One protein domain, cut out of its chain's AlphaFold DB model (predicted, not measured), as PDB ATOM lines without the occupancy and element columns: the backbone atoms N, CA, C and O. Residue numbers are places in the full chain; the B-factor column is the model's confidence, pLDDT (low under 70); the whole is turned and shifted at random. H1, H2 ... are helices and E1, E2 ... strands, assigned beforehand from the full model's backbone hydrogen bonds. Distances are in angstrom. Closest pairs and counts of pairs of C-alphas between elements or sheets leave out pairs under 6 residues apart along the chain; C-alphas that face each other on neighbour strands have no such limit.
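AT A GLANCE: This is residues 125 to 259 of the 264 residues of an uncharacterized protein of Euryarchaeota archaeon (UniProt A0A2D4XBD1). Four long helices, H1, H3, H4 and H5, make an elongated up-and-down bundle, and a small strand hairpin of E1 and E2 with the short helix H2 sits at one end of it. H4 lies between H3 and H5, H1 runs along them and touches H3, and the tip of the strand hairpin, residues 161 to 166, sticks out. The 135 printed residues hold five named helices and two named strands in the order H1, H2, E1, E2, H3, H4, H5; the sheet has the order E1 - E2 and is antiparallel, and the class is mostly helix. The whole is compact, with a radius of gyration of the C-alphas of 16.1 A, and spans 53 by 27 by 27 A.

IN THESE COORDINATES: The sheet is made of E1, residues 157 to 160, and E2, residues 167 to 170. H2, residues 148 to 155, comes before E1. H3, residues 173 to 198, follows E2 and is the longest helix, 36.6 A; its first C-alpha is at (12.986, -9.939, 7.508). H4, residues 208 to 230, is 33.3 A long. H5, residues 238 to 259, is 32.1 A long and ends with C-alpha 259 at (-4.688, -43.714, 8.287). H1, residues 125 to 145, is 30.3 A long and begins with C-alpha 125 at (-15.672, -45.805, 11.796).

HOW THE PARTS SIT: E1 and E2 form a hairpin, antiparallel at 159 degrees, with N 158 and O 169 2.9 A apart and N 169 and O 158 2.8 A apart, within hydrogen-bond range. The closest C-alphas of H2 and E1, those of Ile 152 and Phe 158, are 5.6 A apart. H2 touches residues 175 to 183 of H3 at a steep tilt of 62 degrees, closest at the C-alphas of Ala 153 and Gln 180, 4.8 A. H3, the hub, forms a helical hairpin with H4, closest at the C-alphas of Gly 189 and Phe 211, 4.2 A, with a shallow tilt of 25 degrees. H4 and H5 form another, closest at the C-alphas of Gly 216 and Ala 248, 3.5 A, with a shallow tilt of 9 degrees. H1 touches residues 186 to 198 of H3, opposite ways at a shallow tilt of 19 degrees; the closest C-alphas, of Gly 132 and Met 198, are 6.2 A apart. H1 is close to but not clearly touching H5, with the C-alphas of Ile 128 and Ala 258 7.2 A apart. Each O i to N i+4 pair is within hydrogen-bond range in H1, H2, H3 and H4, and 17 of 18 are in H5.

THE WHOLE: The two C-alphas farthest apart, those of Glu 125 and Glu 164, are 53.0 A apart. The printed part has no cut and no long link. The mean pLDDT of the printed part is 90.1, and residues 162 to 164 are under 70.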
ATOM      1  N   GLU A 125     -15.104 -46.895  12.597       91.81
ATOM      2  CA  GLU A 125     -15.672 -45.805  11.796       91.81
ATOM      3  C   GLU A 125     -15.960 -44.585  12.677       91.81
ATOM      4  O   GLU A 125     -15.500 -43.472  12.401       91.81
ATOM      5  N   THR A 126     -16.660 -44.792  13.795       94.50
ATOM      6  CA  THR A 126     -16.942 -43.728  14.762       94.50
ATOM      7  C   THR A 126     -15.656 -43.146  15.344       94.50
ATOM      8  O   THR A 126     -15.555 -41.927  15.517       94.50
ATOM      9  N   ARG A 127     -14.664 -43.991  15.653       95.25
ATOM     10  CA  ARG A 127     -13.366 -43.571  16.194       95.25
ATOM     11  C   ARG A 127     -12.638 -42.656  15.218       95.25
ATOM     12  O   ARG A 127     -12.249 -41.564  15.622       95.25
ATOM     13  N   ILE A 128     -12.483 -43.067  13.960       93.94
ATOM     14  CA  ILE A 128     -11.765 -42.292  12.938       93.94
ATOM     15  C   ILE A 128     -12.481 -40.969  12.642       93.94
ATOM     16  O   ILE A 128     -11.834 -39.921  12.626       93.94
ATOM     17  N   ASN A 129     -13.811 -40.979  12.512       93.38
ATOM     18  CA  ASN A 129     -14.588 -39.757  12.282       93.38
ATOM     19  C   ASN A 129     -14.443 -38.750  13.436       93.38
ATOM     20  O   ASN A 129     -14.198 -37.561  13.214       93.38
ATOM     21  N   ARG A 130     -14.557 -39.216  14.689       95.94
ATOM     22  CA  ARG A 130     -14.406 -38.349  15.872       95.94
ATOM     23  C   ARG A 130     -12.972 -37.876  16.064       95.94
ATOM     24  O   ARG A 130     -12.774 -36.732  16.460       95.94
ATOM     25  N   MET A 131     -11.992 -38.727  15.770       96.94
ATOM     26  CA  MET A 131     -10.579 -38.370  15.820       96.94
ATOM     27  C   MET A 131     -10.260 -37.262  14.821       96.94
ATOM     28  O   MET A 131      -9.645 -36.277  15.212       96.94
ATOM     29  N   GLY A 132     -10.714 -37.380  13.567       96.31
ATOM     30  CA  GLY A 132     -10.512 -36.346  12.551       96.31
ATOM     31  C   GLY A 132     -11.099 -34.995  12.975       96.31
ATOM     32  O   GLY A 132     -10.424 -33.972  12.890       96.31
ATOM     33  N   ALA A 133     -12.317 -34.995  13.526       96.75
ATOM     34  CA  ALA A 133     -12.936 -33.781  14.057       96.75
ATOM     35  C   ALA A 133     -12.155 -33.187  15.245       96.75
ATOM     36  O   ALA A 133     -11.870 -31.991  15.254       96.75
ATOM     37  N   LEU A 134     -11.776 -34.012  16.228       97.12
ATOM     38  CA  LEU A 134     -10.999 -33.572  17.391       97.12
ATOM     39  C   LEU A 134      -9.625 -33.030  16.983       97.12
ATOM     40  O   LEU A 134      -9.184 -32.024  17.524       97.12
ATOM     41  N   TYR A 135      -8.979 -33.666  16.009       97.50
ATOM     42  CA  TYR A 135      -7.695 -33.249  15.458       97.50
ATOM     43  C   TYR A 135      -7.781 -31.850  14.837       97.50
ATOM     44  O   TYR A 135      -6.928 -31.009  15.102       97.50
ATOM     45  N   ILE A 136      -8.838 -31.568  14.066       97.00
ATOM     46  CA  ILE A 136      -9.056 -30.239  13.480       97.00
ATOM     47  C   ILE A 136      -9.388 -29.193  14.538       97.00
ATOM     48  O   ILE A 136      -8.825 -28.103  14.495       97.00
ATOM     49  N   VAL A 137     -10.253 -29.510  15.506       96.44
ATOM     50  CA  VAL A 137     -10.532 -28.600  16.629       96.44
ATOM     51  C   VAL A 137      -9.242 -28.262  17.369       96.44
ATOM     52  O   VAL A 137      -9.002 -27.102  17.685       96.44
ATOM     53  N   PHE A 138      -8.389 -29.258  17.592       95.88
ATOM     54  CA  PHE A 138      -7.105 -29.081  18.250       95.88
ATOM     55  C   PHE A 138      -6.126 -28.228  17.435       95.88
ATOM     56  O   PHE A 138      -5.514 -27.316  17.983       95.88
ATOM     57  N   ALA A 139      -6.018 -28.467  16.126       95.56
ATOM     58  CA  ALA A 139      -5.182 -27.665  15.233       95.56
ATOM     59  C   ALA A 139      -5.648 -26.201  15.163       95.56
ATOM     60  O   ALA A 139      -4.834 -25.289  15.269       95.56
ATOM     61  N   LEU A 140      -6.958 -25.969  15.035       94.44
ATOM     62  CA  LEU A 140      -7.537 -24.624  15.017       94.44
ATOM     63  C   LEU A 140      -7.352 -23.903  16.351       94.44
ATOM     64  O   LEU A 140      -7.026 -22.720  16.358       94.44
ATOM     65  N   PHE A 141      -7.532 -24.615  17.467       92.56
ATOM     66  CA  PHE A 141      -7.258 -24.077  18.795       92.56
ATOM     67  C   PHE A 141      -5.802 -23.619  18.908       92.56
ATOM     68  O   PHE A 141      -5.547 -22.526  19.396       92.56
ATOM     69  N   PHE A 142      -4.851 -24.398  18.389       88.25
ATOM     70  CA  PHE A 142      -3.446 -24.015  18.432       88.25
ATOM     71  C   PHE A 142      -3.092 -22.827  17.544       88.25
ATOM     72  O   PHE A 142      -2.347 -21.958  17.982       88.25
ATOM     73  N   ILE A 143      -3.669 -22.723  16.347       85.56
ATOM     74  CA  ILE A 143      -3.509 -21.517  15.522       85.56
ATOM     75  C   ILE A 143      -4.077 -20.291  16.242       85.56
ATOM     76  O   ILE A 143      -3.447 -19.241  16.238       85.56
ATOM     77  N   PHE A 144      -5.237 -20.431  16.890       86.25
ATOM     78  CA  PHE A 144      -5.826 -19.358  17.689       86.25
ATOM     79  C   PHE A 144      -4.922 -18.940  18.860       86.25
ATOM     80  O   PHE A 144      -4.744 -17.752  19.103       86.25
ATOM     81  N   MET A 145      -4.308 -19.899  19.557       82.88
ATOM     82  CA  MET A 145      -3.340 -19.603  20.621       82.88
ATOM     83  C   MET A 145      -2.080 -18.905  20.086       82.88
ATOM     84  O   MET A 145      -1.461 -18.134  20.807       82.88
ATOM     85  N   MET A 146      -1.708 -19.144  18.826       76.62
ATOM     86  CA  MET A 146      -0.522 -18.562  18.188       76.62
ATOM     87  C   MET A 146      -0.839 -17.332  17.328       76.62
ATOM     88  O   MET A 146      -0.090 -17.020  16.403       76.62
ATOM     89  N   MET A 147      -1.937 -16.620  17.607       76.38
ATOM     90  CA  MET A 147      -2.358 -15.456  16.815       76.38
ATOM     91  C   MET A 147      -1.278 -14.375  16.694       76.38
ATOM     92  O   MET A 147      -1.182 -13.788  15.621       76.38
ATOM     93  N   GLY A 148      -0.404 -14.207  17.693       77.75
ATOM     94  CA  GLY A 148       0.736 -13.282  17.612       77.75
ATOM     95  C   GLY A 148       1.666 -13.526  16.415       77.75
ATOM     96  O   GLY A 148       2.254 -12.596  15.880       77.75
ATOM     97  N   ILE A 149       1.733 -14.754  15.891       80.00
ATOM     98  CA  ILE A 149       2.509 -15.064  14.676       80.00
ATOM     99  C   ILE A 149       1.873 -14.488  13.424       80.00
ATOM    100  O   ILE A 149       2.573 -14.224  12.449       80.00
ATOM    101  N   THR A 150       0.558 -14.293  13.430       85.19
ATOM    102  CA  THR A 150      -0.124 -13.622  12.325       85.19
ATOM    103  C   THR A 150       0.362 -12.180  12.226       85.19
ATOM    104  O   THR A 150       0.692 -11.746  11.125       85.19
ATOM    105  N   ASP A 151       0.506 -11.496  13.358       87.94
ATOM    106  CA  ASP A 151       1.001 -10.117  13.410       87.94
ATOM    107  C   ASP A 151       2.465 -10.058  12.946       87.94
ATOM    108  O   ASP A 151       2.798  -9.322  12.017       87.94
ATOM    109  N   ILE A 152       3.316 -10.971  13.436       88.62
ATOM    110  CA  ILE A 152       4.706 -11.100  12.962       88.62
ATOM    111  C   ILE A 152       4.754 -11.355  11.447       88.62
ATOM    112  O   ILE A 152       5.554 -10.754  10.729       88.62
ATOM    113  N   ALA A 153       3.911 -12.250  10.928       89.81
ATOM    114  CA  ALA A 153       3.908 -12.622   9.517       89.81
ATOM    115  C   ALA A 153       3.446 -11.478   8.601       89.81
ATOM    116  O   ALA A 153       3.972 -11.334   7.490       89.81
ATOM    117  N   LEU A 154       2.456 -10.696   9.033       90.88
ATOM    118  CA  LEU A 154       1.828  -9.654   8.222       90.88
ATOM    119  C   LEU A 154       2.524  -8.303   8.377       90.88
ATOM    120  O   LEU A 154       2.860  -7.680   7.369       90.88
ATOM    121  N   ASP A 155       2.796  -7.906   9.614       90.38
ATOM    122  CA  ASP A 155       3.198  -6.547   9.967       90.38
ATOM    123  C   ASP A 155       4.664  -6.460  10.432       90.38
ATOM    124  O   ASP A 155       5.206  -5.364  10.547       90.38
ATOM    125  N   ALA A 156       5.351  -7.603  10.587       88.94
ATOM    126  CA  ALA A 156       6.722  -7.697  11.116       88.94
ATOM    127  C   ALA A 156       6.869  -7.157  12.546       88.94
ATOM    128  O   ALA A 156       7.975  -6.831  12.986       88.94
ATOM    129  N   GLU A 157       5.759  -7.082  13.270       88.06
ATOM    130  CA  GLU A 157       5.713  -6.604  14.638       88.06
ATOM    131  C   GLU A 157       4.784  -7.473  15.482       88.06
ATOM    132  O   GLU A 157       3.864  -8.112  14.974       88.06
ATOM    133  N   PHE A 158       5.074  -7.532  16.774       84.69
ATOM    134  CA  PHE A 158       4.254  -8.206  17.765       84.69
ATOM    135  C   PHE A 158       4.294  -7.415  19.060       84.69
ATOM    136  O   PHE A 158       5.342  -6.887  19.436       84.69
ATOM    137  N   THR A 159       3.153  -7.347  19.728       82.88
ATOM    138  CA  THR A 159       3.016  -6.613  20.975       82.88
ATOM    139  C   THR A 159       2.700  -7.572  22.107       82.88
ATOM    140  O   THR A 159       1.771  -8.373  22.001       82.88
ATOM    141  N   GLU A 160       3.457  -7.466  23.192       77.88
ATOM    142  CA  GLU A 160       3.277  -8.277  24.392       77.88
ATOM    143  C   GLU A 160       3.056  -7.397  25.623       77.88
ATOM    144  O   GLU A 160       3.599  -6.297  25.713       77.88
ATOM    145  N   GLY A 161       2.272  -7.890  26.582       71.81
ATOM    146  CA  GLY A 161       1.887  -7.154  27.785       71.81
ATOM    147  C   GLY A 161       0.589  -6.361  27.618       71.81
ATOM    148  O   GLY A 161      -0.004  -6.297  26.542       71.81
ATOM    149  N   GLU A 162       0.126  -5.759  28.713       63.78
ATOM    150  CA  GLU A 162      -1.072  -4.918  28.731       63.78
ATOM    151  C   GLU A 162      -0.786  -3.575  29.419       63.78
ATOM    152  O   GLU A 162      -0.100  -3.492  30.438       63.78
ATOM    153  N   GLY A 163      -1.356  -2.491  28.887       69.31
ATOM    154  CA  GLY A 163      -1.299  -1.177  29.527       69.31
ATOM    155  C   GLY A 163       0.096  -0.546  29.510       69.31
ATOM    156  O   GLY A 163       0.644  -0.277  28.449       69.31
ATOM    157  N   GLU A 164       0.644  -0.222  30.683       66.81
ATOM    158  CA  GLU A 164       1.943   0.469  30.788       66.81
ATOM    159  C   GLU A 164       3.152  -0.458  30.557       66.81
ATOM    160  O   GLU A 164       4.262   0.038  30.368       66.81
ATOM    161  N   GLU A 165       2.943  -1.779  30.546       74.06
ATOM    162  CA  GLU A 165       3.979  -2.799  30.314       74.06
ATOM    163  C   GLU A 165       3.993  -3.318  28.866       74.06
ATOM    164  O   GLU A 165       4.724  -4.251  28.551       74.06
ATOM    165  N   GLU A 166       3.204  -2.698  27.984       81.31
ATOM    166  CA  GLU A 166       3.121  -3.040  26.565       81.31
ATOM    167  C   GLU A 166       4.480  -2.838  25.866       81.31
ATOM    168  O   GLU A 166       5.023  -1.728  25.803       81.31
ATOM    169  N   GLN A 167       5.038  -3.920  25.325       81.31
ATOM    170  CA  GLN A 167       6.304  -3.937  24.599       81.31
ATOM    171  C   GLN A 167       6.075  -4.295  23.135       81.31
ATOM    172  O   GLN A 167       5.508  -5.335  22.812       81.31
ATOM    173  N   LEU A 168       6.556  -3.424  22.244       86.00
ATOM    174  CA  LEU A 168       6.556  -3.657  20.803       86.00
ATOM    175  C   LEU A 168       7.868  -4.319  20.381       86.00
ATOM    176  O   LEU A 168       8.941  -3.716  20.475       86.00
ATOM    177  N   TYR A 169       7.762  -5.523  19.835       84.31
ATOM    178  CA  TYR A 169       8.854  -6.253  19.215       84.31
ATOM    179  C   TYR A 169       8.780  -6.071  17.704       84.31
ATOM    180  O   TYR A 169       7.756  -6.353  17.089       84.31
ATOM    181  N   VAL A 170       9.878  -5.625  17.096       86.62
ATOM    182  CA  VAL A 170      10.020  -5.547  15.635       86.62
ATOM    183  C   VAL A 170      10.986  -6.636  15.205       86.62
ATOM    184  O   VAL A 170      12.126  -6.668  15.670       86.62
ATOM    185  N   VAL A 171      10.533  -7.522  14.321       86.56
ATOM    186  CA  VAL A 171      11.330  -8.669  13.877       86.56
ATOM    187  C   VAL A 171      12.112  -8.363  12.602       86.56
ATOM    188  O   VAL A 171      11.734  -7.494  11.809       86.56
ATOM    189  N   GLU A 172      13.208  -9.086  12.361       86.62
ATOM    190  CA  GLU A 172      13.926  -8.950  11.094       86.62
ATOM    191  C   GLU A 172      13.192  -9.667   9.947       86.62
ATOM    192  O   GLU A 172      12.285 -10.488  10.123       86.62
ATOM    193  N   SER A 173      13.614  -9.375   8.712       88.44
ATOM    194  CA  SER A 173      12.986  -9.939   7.508       88.44
ATOM    195  C   SER A 173      13.040 -11.471   7.446       88.44
ATOM    196  O   SER A 173      12.218 -12.095   6.769       88.44
ATOM    197  N   THR A 174      14.004 -12.088   8.136       92.12
ATOM    198  CA  THR A 174      14.164 -13.544   8.172       92.12
ATOM    199  C   THR A 174      13.063 -14.175   9.019       92.12
ATOM    200  O   THR A 174      12.373 -15.077   8.548       92.12
ATOM    201  N   GLU A 175      12.854 -13.671  10.232       91.12
ATOM    202  CA  GLU A 175      11.831 -14.116  11.179       91.12
ATOM    203  C   GLU A 175      10.429 -13.875  10.619       91.12
ATOM    204  O   GLU A 175       9.599 -14.783  10.654       91.12
ATOM    205  N   GLN A 176      10.189 -12.720   9.984       94.00
ATOM    206  CA  GLN A 176       8.933 -12.462   9.274       94.00
ATOM    207  C   GLN A 176       8.685 -13.501   8.167       94.00
ATOM    208  O   GLN A 176       7.585 -14.043   8.040       94.00
ATOM    209  N   THR A 177       9.709 -13.826   7.370       95.31
ATOM    210  CA  THR A 177       9.588 -14.845   6.315       95.31
ATOM    211  C   THR A 177       9.278 -16.222   6.910       95.31
ATOM    212  O   THR A 177       8.444 -16.956   6.377       95.31
ATOM    213  N   LEU A 178       9.919 -16.583   8.026       94.75
ATOM    214  CA  LEU A 178       9.650 -17.833   8.736       94.75
ATOM    215  C   LEU A 178       8.217 -17.881   9.280       94.75
ATOM    216  O   LEU A 178       7.545 -18.898   9.103       94.75
ATOM    217  N   ALA A 179       7.717 -16.785   9.851       93.56
ATOM    218  CA  ALA A 179       6.335 -16.669  10.308       93.56
ATOM    219  C   ALA A 179       5.331 -16.851   9.152       93.56
ATOM    220  O   ALA A 179       4.376 -17.619   9.274       93.56
ATOM    221  N   GLN A 180       5.585 -16.244   7.987       95.00
ATOM    222  CA  GLN A 180       4.759 -16.419   6.783       95.00
ATOM    223  C   GLN A 180       4.751 -17.868   6.277       95.00
ATOM    224  O   GLN A 180       3.694 -18.402   5.928       95.00
ATOM    225  N   VAL A 181       5.918 -18.520   6.247       95.50
ATOM    226  CA  VAL A 181       6.027 -19.945   5.895       95.50
ATOM    227  C   VAL A 181       5.231 -20.789   6.883       95.50
ATOM    228  O   VAL A 181       4.466 -21.656   6.461       95.50
ATOM    229  N   SER A 182       5.359 -20.504   8.178       94.38
ATOM    230  CA  SER A 182       4.643 -21.215   9.230       94.38
ATOM    231  C   SER A 182       3.125 -21.102   9.067       94.38
ATOM    232  O   SER A 182       2.418 -22.111   9.023       94.38
ATOM    233  N   LEU A 183       2.624 -19.885   8.832       93.44
ATOM    234  CA  LEU A 183       1.207 -19.630   8.581       93.44
ATOM    235  C   LEU A 183       0.699 -20.385   7.340       93.44
ATOM    236  O   LEU A 183      -0.365 -21.007   7.375       93.44
ATOM    237  N   ALA A 184       1.472 -20.394   6.250       95.50
ATOM    238  CA  ALA A 184       1.125 -21.157   5.054       95.50
ATOM    239  C   ALA A 184       1.077 -22.670   5.333       95.50
ATOM    240  O   ALA A 184       0.154 -23.353   4.880       95.50
ATOM    241  N   MET A 185       2.031 -23.199   6.106       97.06
ATOM    242  CA  MET A 185       2.052 -24.604   6.519       97.06
ATOM    243  C   MET A 185       0.831 -24.966   7.369       97.06
ATOM    244  O   MET A 185       0.219 -26.004   7.116       97.06
ATOM    245  N   ALA A 186       0.425 -24.106   8.304       95.06
ATOM    246  CA  ALA A 186      -0.796 -24.279   9.086       95.06
ATOM    247  C   ALA A 186      -2.044 -24.374   8.195       95.06
ATOM    248  O   ALA A 186      -2.806 -25.340   8.290       95.06
ATOM    249  N   VAL A 187      -2.232 -23.417   7.281       95.12
ATOM    250  CA  VAL A 187      -3.400 -23.388   6.386       95.12
ATOM    251  C   VAL A 187      -3.437 -24.621   5.481       95.12
ATOM    252  O   VAL A 187      -4.462 -25.302   5.398       95.12
ATOM    253  N   ILE A 188      -2.318 -24.946   4.825       97.06
ATOM    254  CA  ILE A 188      -2.229 -26.112   3.934       97.06
ATOM    255  C   ILE A 188      -2.409 -27.408   4.733       97.06
ATOM    256  O   ILE A 188      -3.090 -28.323   4.268       97.06
ATOM    257  N   GLY A 189      -1.845 -27.483   5.938       97.31
ATOM    258  CA  GLY A 189      -1.979 -28.617   6.843       97.31
ATOM    259  C   GLY A 189      -3.431 -28.881   7.246       97.31
ATOM    260  O   GLY A 189      -3.915 -30.002   7.110       97.31
ATOM    261  N   ILE A 190      -4.175 -27.853   7.660       97.19
ATOM    262  CA  ILE A 190      -5.595 -28.000   8.013       97.19
ATOM    263  C   ILE A 190      -6.427 -28.400   6.798       97.19
ATOM    264  O   ILE A 190      -7.144 -29.402   6.837       97.19
ATOM    265  N   VAL A 191      -6.337 -27.634   5.708       97.38
ATOM    266  CA  VAL A 191      -7.170 -27.861   4.520       97.38
ATOM    267  C   VAL A 191      -6.867 -29.225   3.909       97.38
ATOM    268  O   VAL A 191      -7.783 -29.987   3.602       97.38
ATOM    269  N   GLY A 192      -5.589 -29.571   3.774       97.12
ATOM    270  CA  GLY A 192      -5.178 -30.850   3.219       97.12
ATOM    271  C   GLY A 192      -5.567 -32.039   4.095       97.12
ATOM    272  O   GLY A 192      -6.006 -33.060   3.563       97.12
ATOM    273  N   PHE A 193      -5.506 -31.909   5.425       97.44
ATOM    274  CA  PHE A 193      -6.009 -32.947   6.326       97.44
ATOM    275  C   PHE A 193      -7.525 -33.140   6.179       97.44
ATOM    276  O   PHE A 193      -7.977 -34.275   6.053       97.44
ATOM    277  N   ILE A 194      -8.310 -32.058   6.120       97.31
ATOM    278  CA  ILE A 194      -9.765 -32.143   5.905       97.31
ATOM    279  C   ILE A 194     -10.069 -32.868   4.590       97.31
ATOM    280  O   ILE A 194     -10.844 -33.826   4.576       97.31
ATOM    281  N   LEU A 195      -9.442 -32.442   3.489       96.38
ATOM    282  CA  LEU A 195      -9.675 -33.036   2.173       96.38
ATOM    283  C   LEU A 195      -9.274 -34.515   2.139       96.38
ATOM    284  O   LEU A 195      -9.994 -35.336   1.589       96.38
ATOM    285  N   THR A 196      -8.151 -34.890   2.743       94.44
ATOM    286  CA  THR A 196      -7.675 -36.276   2.645       94.44
ATOM    287  C   THR A 196      -8.278 -37.195   3.705       94.44
ATOM    288  O   THR A 196      -8.886 -38.205   3.362       94.44
ATOM    289  N   ALA A 197      -8.154 -36.863   4.987       92.81
ATOM    290  CA  ALA A 197      -8.530 -37.745   6.093       92.81
ATOM    291  C   ALA A 197     -10.029 -37.743   6.414       92.81
ATOM    292  O   ALA A 197     -10.536 -38.750   6.908       92.81
ATOM    293  N   MET A 198     -10.734 -36.631   6.174       93.31
ATOM    294  CA  MET A 198     -12.148 -36.502   6.557       93.31
ATOM    295  C   MET A 198     -13.111 -36.688   5.385       93.31
ATOM    296  O   MET A 198     -14.204 -37.207   5.587       93.31
ATOM    297  N   THR A 199     -12.736 -36.274   4.170       92.88
ATOM    298  CA  THR A 199     -13.595 -36.447   2.981       92.88
ATOM    299  C   THR A 199     -13.148 -37.583   2.061       92.88
ATOM    300  O   THR A 199     -13.901 -37.961   1.165       92.88
ATOM    301  N   GLY A 200     -11.961 -38.159   2.289       87.62
ATOM    302  CA  GLY A 200     -11.425 -39.256   1.481       87.62
ATOM    303  C   GLY A 200     -10.969 -38.829   0.084       87.62
ATOM    304  O   GLY A 200     -10.881 -39.668  -0.809       87.62
ATOM    305  N   MET A 201     -10.712 -37.535  -0.137       93.50
ATOM    306  CA  MET A 201     -10.234 -37.031  -1.422       93.50
ATOM    307  C   MET A 201      -8.782 -37.451  -1.659       93.50
ATOM    308  O   MET A 201      -7.902 -37.206  -0.833       93.50
ATOM    309  N   GLU A 202      -8.511 -38.035  -2.822       91.44
ATOM    310  CA  GLU A 202      -7.151 -38.355  -3.245       91.44
ATOM    311  C   GLU A 202      -6.452 -37.100  -3.782       91.44
ATOM    312  O   GLU A 202      -6.871 -36.515  -4.782       91.44
ATOM    313  N   LEU A 203      -5.358 -36.690  -3.133       91.44
ATOM    314  CA  LEU A 203      -4.539 -35.552  -3.555       91.44
ATOM    315  C   LEU A 203      -3.168 -36.034  -4.055       91.44
ATOM    316  O   LEU A 203      -2.129 -35.816  -3.429       91.44
ATOM    317  N   GLY A 204      -3.161 -36.733  -5.193       91.31
ATOM    318  CA  GLY A 204      -1.946 -37.348  -5.731       91.31
ATOM    319  C   GLY A 204      -1.331 -38.343  -4.730       91.31
ATOM    320  O   GLY A 204      -2.063 -39.166  -4.186       91.31
ATOM    321  N   PRO A 205      -0.010 -38.297  -4.461       90.06
ATOM    322  CA  PRO A 205       0.618 -39.183  -3.477       90.06
ATOM    323  C   PRO A 205       0.426 -38.720  -2.022       90.06
ATOM    324  O   PRO A 205       0.871 -39.414  -1.106       90.06
ATOM    325  N   ALA A 206      -0.178 -37.548  -1.786       92.81
ATOM    326  CA  ALA A 206      -0.283 -36.984  -0.450       92.81
ATOM    327  C   ALA A 206      -1.241 -37.804   0.425       92.81
ATOM    328  O   ALA A 206      -2.381 -38.093   0.063       92.81
ATOM    329  N   ARG A 207      -0.754 -38.161   1.612       93.06
ATOM    330  CA  ARG A 207      -1.494 -38.866   2.671       93.06
ATOM    331  C   ARG A 207      -1.794 -37.921   3.835       93.06
ATOM    332  O   ARG A 207      -1.006 -36.996   4.033       93.06
ATOM    333  N   PRO A 208      -2.823 -38.193   4.662       95.19
ATOM    334  CA  PRO A 208      -3.178 -37.355   5.810       95.19
ATOM    335  C   PRO A 208      -2.002 -36.953   6.705       95.19
ATOM    336  O   PRO A 208      -1.916 -35.807   7.139       95.19
ATOM    337  N   TRP A 209      -1.048 -37.860   6.935       95.25
ATOM    338  CA  TRP A 209       0.106 -37.579   7.789       95.25
ATOM    339  C   TRP A 209       1.067 -36.529   7.221       95.25
ATOM    340  O   TRP A 209       1.692 -35.821   8.003       95.25
ATOM    341  N   HIS A 210       1.147 -36.350   5.898       96.38
ATOM    342  CA  HIS A 210       1.966 -35.286   5.302       96.38
ATOM    343  C   HIS A 210       1.443 -33.906   5.711       96.38
ATOM    344  O   HIS A 210       2.219 -32.991   5.963       96.38
ATOM    345  N   PHE A 211       0.124 -33.764   5.832       97.50
ATOM    346  CA  PHE A 211      -0.498 -32.540   6.331       97.50
ATOM    347  C   PHE A 211      -0.322 -32.387   7.845       97.50
ATOM    348  O   PHE A 211      -0.167 -31.271   8.334       97.50
ATOM    349  N   GLY A 212      -0.241 -33.503   8.574       96.75
ATOM    350  CA  GLY A 212       0.221 -33.528   9.963       96.75
ATOM    351  C   GLY A 212       1.658 -33.027  10.135       96.75
ATOM    352  O   GLY A 212       1.921 -32.250  11.047       96.75
ATOM    353  N   VAL A 213       2.565 -33.371   9.215       97.12
ATOM    354  CA  VAL A 213       3.939 -32.834   9.191       97.12
ATOM    355  C   VAL A 213       3.950 -31.332   8.939       97.12
ATOM    356  O   VAL A 213       4.736 -30.632   9.566       97.12
ATOM    357  N   LEU A 214       3.083 -30.816   8.063       97.75
ATOM    358  CA  LEU A 214       2.972 -29.368   7.867       97.75
ATOM    359  C   LEU A 214       2.509 -28.666   9.149       97.75
ATOM    360  O   LEU A 214       3.088 -27.654   9.527       97.75
ATOM    361  N   LEU A 215       1.534 -29.234   9.863       96.56
ATOM    362  CA  LEU A 215       1.099 -28.699  11.156       96.56
ATOM    363  C   LEU A 215       2.199 -28.787  12.216       96.56
ATOM    364  O   LEU A 215       2.450 -27.814  12.914       96.56
ATOM    365  N   GLY A 216       2.910 -29.910  12.312       96.00
ATOM    366  CA  GLY A 216       4.027 -30.033  13.246       96.00
ATOM    367  C   GLY A 216       5.189 -29.094  12.921       96.00
ATOM    368  O   GLY A 216       5.743 -28.465  13.818       96.00
ATOM    369  N   GLY A 217       5.528 -28.946  11.640       95.44
ATOM    370  CA  GLY A 217       6.551 -28.010  11.182       95.44
ATOM    371  C   GLY A 217       6.169 -26.557  11.451       95.44
ATOM    372  O   GLY A 217       7.026 -25.795  11.888       95.44
ATOM    373  N   CYS A 218       4.888 -26.207  11.288       94.75
ATOM    374  CA  CYS A 218       4.351 -24.925  11.733       94.75
ATOM    375  C   CYS A 218       4.660 -24.705  13.219       94.75
ATOM    376  O   CYS A 218       5.321 -23.733  13.551       94.75
ATOM    377  N   MET A 219       4.292 -25.632  14.113       92.56
ATOM    378  CA  MET A 219       4.538 -25.460  15.556       92.56
ATOM    379  C   MET A 219       6.021 -25.249  15.891       92.56
ATOM    380  O   MET A 219       6.353 -24.394  16.708       92.56
ATOM    381  N   VAL A 220       6.924 -25.983  15.239       93.38
ATOM    382  CA  VAL A 220       8.373 -25.850  15.471       93.38
ATOM    383  C   VAL A 220       8.908 -24.505  14.979       93.38
ATOM    384  O   VAL A 220       9.645 -23.848  15.708       93.38
ATOM    385  N   ILE A 221       8.535 -24.077  13.769       93.12
ATOM    386  CA  ILE A 221       8.974 -22.785  13.218       93.12
ATOM    387  C   ILE A 221       8.387 -21.637  14.040       93.12
ATOM    388  O   ILE A 221       9.107 -20.706  14.380       93.12
ATOM    389  N   CYS A 222       7.104 -21.732  14.392       89.19
ATOM    390  CA  CYS A 222       6.413 -20.778  15.250       89.19
ATOM    391  C   CYS A 222       7.156 -20.560  16.568       89.19
ATOM    392  O   CYS A 222       7.492 -19.432  16.913       89.19
ATOM    393  N   SER A 223       7.445 -21.655  17.269       89.81
ATOM    394  CA  SER A 223       8.107 -21.595  18.570       89.81
ATOM    395  C   SER A 223       9.526 -21.041  18.435       89.81
ATOM    396  O   SER A 223       9.944 -20.224  19.242       89.81
ATOM    397  N   TYR A 224      10.256 -21.410  17.376       90.25
ATOM    398  CA  TYR A 224      11.568 -20.821  17.094       90.25
ATOM    399  C   TYR A 224      11.498 -19.299  16.901       90.25
ATOM    400  O   TYR A 224      12.321 -18.580  17.462       90.25
ATOM    401  N   VAL A 225      10.535 -18.810  16.110       89.88
ATOM    402  CA  VAL A 225      10.375 -17.371  15.845       89.88
ATOM    403  C   VAL A 225      10.049 -16.618  17.131       89.88
ATOM    404  O   VAL A 225      10.670 -15.587  17.381       89.88
ATOM    405  N   PHE A 226       9.143 -17.141  17.962       86.12
ATOM    406  CA  PHE A 226       8.850 -16.549  19.268       86.12
ATOM    407  C   PHE A 226      10.093 -16.488  20.153       86.12
ATOM    408  O   PHE A 226      10.453 -15.410  20.609       86.12
ATOM    409  N   GLU A 227      10.812 -17.596  20.321       86.75
ATOM    410  CA  GLU A 227      11.979 -17.643  21.207       86.75
ATOM    411  C   GLU A 227      13.120 -16.726  20.748       86.75
ATOM    412  O   GLU A 227      13.721 -16.010  21.544       86.75
ATOM    413  N   VAL A 228      13.414 -16.672  19.448       86.56
ATOM    414  CA  VAL A 228      14.431 -15.736  18.941       86.56
ATOM    415  C   VAL A 228      14.009 -14.279  19.142       86.56
ATOM    416  O   VAL A 228      14.865 -13.438  19.408       86.56
ATOM    417  N   THR A 229      12.709 -13.989  19.057       82.00
ATOM    418  CA  THR A 229      12.170 -12.631  19.200       82.00
ATOM    419  C   THR A 229      12.096 -12.185  20.663       82.00
ATOM    420  O   THR A 229      12.470 -11.056  20.969       82.00
ATOM    421  N   MET A 230      11.638 -13.061  21.563       77.00
ATOM    422  CA  MET A 230      11.321 -12.729  22.956       77.00
ATOM    423  C   MET A 230      12.486 -12.980  23.913       77.00
ATOM    424  O   MET A 230      12.789 -12.138  24.754       77.00
ATOM    425  N   THR A 231      13.165 -14.123  23.790       74.62
ATOM    426  CA  THR A 231      14.157 -14.569  24.785       74.62
ATOM    427  C   THR A 231      15.599 -14.414  24.299       74.62
ATOM    428  O   THR A 231      16.544 -14.588  25.065       74.62
ATOM    429  N   GLY A 232      15.796 -14.037  23.032       72.50
ATOM    430  CA  GLY A 232      17.117 -13.916  22.413       72.50
ATOM    431  C   GLY A 232      17.675 -15.242  21.889       72.50
ATOM    432  O   GLY A 232      18.813 -15.279  21.412       72.50
ATOM    433  N   GLY A 233      16.879 -16.319  21.924       77.06
ATOM    434  CA  GLY A 233      17.169 -17.572  21.236       77.06
ATOM    435  C   GLY A 233      16.789 -18.839  22.002       77.06
ATOM    436  O   GLY A 233      16.697 -18.882  23.222       77.06
ATOM    437  N   ILE A 234      16.681 -19.943  21.257       76.62
ATOM    438  CA  ILE A 234      16.223 -21.261  21.739       76.62
ATOM    439  C   ILE A 234      17.053 -21.895  22.873       76.62
ATOM    440  O   ILE A 234      16.661 -22.930  23.412       76.62
ATOM    441  N   THR A 235      18.232 -21.357  23.191       79.12
ATOM    442  CA  THR A 235      19.063 -21.846  24.303       79.12
ATOM    443  C   THR A 235      18.589 -21.344  25.656       79.12
ATOM    444  O   THR A 235      18.888 -21.994  26.656       79.12
ATOM    445  N   GLU A 236      17.854 -20.233  25.679       78.62
ATOM    446  CA  GLU A 236      17.375 -19.607  26.909       78.62
ATOM    447  C   GLU A 236      16.128 -20.323  27.448       78.62
ATOM    448  O   GLU A 236      16.013 -20.524  28.655       78.62
ATOM    449  N   ASN A 237      15.269 -20.838  26.560       79.12
ATOM    450  CA  ASN A 237      14.102 -21.647  26.920       79.12
ATOM    451  C   ASN A 237      14.041 -22.971  26.121       79.12
ATOM    452  O   ASN A 237      13.226 -23.157  25.211       79.12
ATOM    453  N   PRO A 238      14.897 -23.957  26.449       79.44
ATOM    454  CA  PRO A 238      14.933 -25.230  25.728       79.44
ATOM    455  C   PRO A 238      13.659 -26.070  25.919       79.44
ATOM    456  O   PRO A 238      13.409 -26.996  25.140       79.44
ATOM    457  N   VAL A 239      12.859 -25.782  26.952       86.62
ATOM    458  CA  VAL A 239      11.613 -26.504  27.224       86.62
ATOM    459  C   VAL A 239      10.542 -26.159  26.192       86.62
ATOM    460  O   VAL A 239       9.808 -27.062  25.783       86.62
ATOM    461  N   GLU A 240      10.527 -24.930  25.678       86.00
ATOM    462  CA  GLU A 240       9.624 -24.535  24.595       86.00
ATOM    463  C   GLU A 240       9.863 -25.364  23.329       86.00
ATOM    464  O   GLU A 240       8.934 -25.852  22.685       86.00
ATOM    465  N   MET A 241      11.125 -25.649  22.996       87.38
ATOM    466  CA  MET A 241      11.429 -26.496  21.837       87.38
ATOM    467  C   MET A 241      11.029 -27.954  22.065       87.38
ATOM    468  O   MET A 241      10.594 -28.629  21.130       87.38
ATOM    469  N   LEU A 242      11.136 -28.460  23.296       89.38
ATOM    470  CA  LEU A 242      10.640 -29.797  23.638       89.38
ATOM    471  C   LEU A 242       9.117 -29.873  23.536       89.38
ATOM    472  O   LEU A 242       8.588 -30.882  23.060       89.38
ATOM    473  N   TRP A 243       8.423 -28.814  23.940       92.25
ATOM    474  CA  TRP A 243       6.987 -28.678  23.759       92.25
ATOM    475  C   TRP A 243       6.610 -28.688  22.276       92.25
ATOM    476  O   TRP A 243       5.824 -29.541  21.855       92.25
ATOM    477  N   ALA A 244       7.254 -27.837  21.473       93.12
ATOM    478  CA  ALA A 244       7.041 -27.719  20.034       93.12
ATOM    479  C   ALA A 244       7.288 -29.050  19.299       93.12
ATOM    480  O   ALA A 244       6.486 -29.482  18.468       93.12
ATOM    481  N   LEU A 245       8.367 -29.756  19.649       93.94
ATOM    482  CA  LEU A 245       8.668 -31.086  19.117       93.94
ATOM    483  C   LEU A 245       7.629 -32.126  19.545       93.94
ATOM    484  O   LEU A 245       7.243 -32.981  18.745       93.94
ATOM    485  N   SER A 246       7.162 -32.062  20.791       96.31
ATOM    486  CA  SER A 246       6.155 -32.986  21.312       96.31
ATOM    487  C   SER A 246       4.819 -32.809  20.595       96.31
ATOM    488  O   SER A 246       4.236 -33.787  20.124       96.31
ATOM    489  N   ILE A 247       4.356 -31.572  20.422       95.38
ATOM    490  CA  ILE A 247       3.124 -31.315  19.675       95.38
ATOM    491  C   ILE A 247       3.279 -31.625  18.182       95.38
ATOM    492  O   ILE A 247       2.367 -32.200  17.586       95.38
ATOM    493  N   ALA A 248       4.446 -31.364  17.587       96.44
ATOM    494  CA  ALA A 248       4.738 -31.772  16.215       96.44
ATOM    495  C   ALA A 248       4.686 -33.296  16.042       96.44
ATOM    496  O   ALA A 248       4.142 -33.798  15.051       96.44
ATOM    497  N   GLY A 249       5.187 -34.034  17.036       96.50
ATOM    498  CA  GLY A 249       5.052 -35.482  17.131       96.50
ATOM    499  C   GLY A 249       3.588 -35.920  17.174       96.50
ATOM    500  O   GLY A 249       3.212 -36.823  16.432       96.50
ATOM    501  N   ILE A 250       2.740 -35.254  17.965       97.44
ATOM    502  CA  ILE A 250       1.299 -35.548  18.020       97.44
ATOM    503  C   ILE A 250       0.636 -35.280  16.662       97.44
ATOM    504  O   ILE A 250      -0.013 -36.179  16.124       97.44
ATOM    505  N   PHE A 251       0.828 -34.092  16.076       97.56
ATOM    506  CA  PHE A 251       0.236 -33.740  14.782       97.56
ATOM    507  C   PHE A 251       0.682 -34.677  13.654       97.56
ATOM    508  O   PHE A 251      -0.104 -35.005  12.773       97.56
ATOM    509  N   THR A 252       1.913 -35.177  13.700       96.94
ATOM    510  CA  THR A 252       2.431 -36.087  12.671       96.94
ATOM    511  C   THR A 252       1.994 -37.536  12.892       96.94
ATOM    512  O   THR A 252       1.537 -38.208  11.965       96.94
ATOM    513  N   LEU A 253       2.141 -38.052  14.113       96.81
ATOM    514  CA  LEU A 253       2.015 -39.485  14.387       96.81
ATOM    515  C   LEU A 253       0.565 -39.940  14.551       96.81
ATOM    516  O   LEU A 253       0.261 -41.080  14.203       96.81
ATOM    517  N   VAL A 254      -0.336 -39.072  15.025       97.19
ATOM    518  CA  VAL A 254      -1.779 -39.369  15.097       97.19
ATOM    519  C   VAL A 254      -2.330 -39.769  13.722       97.19
ATOM    520  O   VAL A 254      -2.839 -40.884  13.591       97.19
ATOM    521  N   PRO A 255      -2.203 -38.942  12.667       95.75
ATOM    522  CA  PRO A 255      -2.702 -39.316  11.352       95.75
ATOM    523  C   PRO A 255      -1.879 -40.418  10.679       95.75
ATOM    524  O   PRO A 255      -2.437 -41.193   9.905       95.75
ATOM    525  N   CYS A 256      -0.581 -40.528  10.976       94.81
ATOM    526  CA  CYS A 256       0.247 -41.638  10.499       94.81
ATOM    527  C   CYS A 256      -0.320 -42.983  10.979       94.81
ATOM    528  O   CYS A 256      -0.685 -43.831  10.171       94.81
ATOM    529  N   LEU A 257      -0.515 -43.149  12.288       94.19
ATOM    530  CA  LEU A 257      -1.038 -44.395  12.853       94.19
ATOM    531  C   LEU A 257      -2.481 -44.684  12.423       94.19
ATOM    532  O   LEU A 257      -2.810 -45.827  12.100       94.19
ATOM    533  N   ALA A 258      -3.325 -43.652  12.389       93.44
ATOM    534  CA  ALA A 258      -4.752 -43.814  12.142       93.44
ATOM    535  C   ALA A 258      -5.109 -44.133  10.681       93.44
ATOM    536  O   ALA A 258      -6.098 -44.825  10.442       93.44
ATOM    537  N   TYR A 259      -4.339 -43.625   9.711       86.88
ATOM    538  CA  TYR A 259      -4.688 -43.714   8.287       86.88
ATOM    539  C   TYR A 259      -3.708 -44.546   7.448       86.88
ATOM    540  O   TYR A 259      -4.020 -44.867   6.303       86.88
TER     541      TYR A 259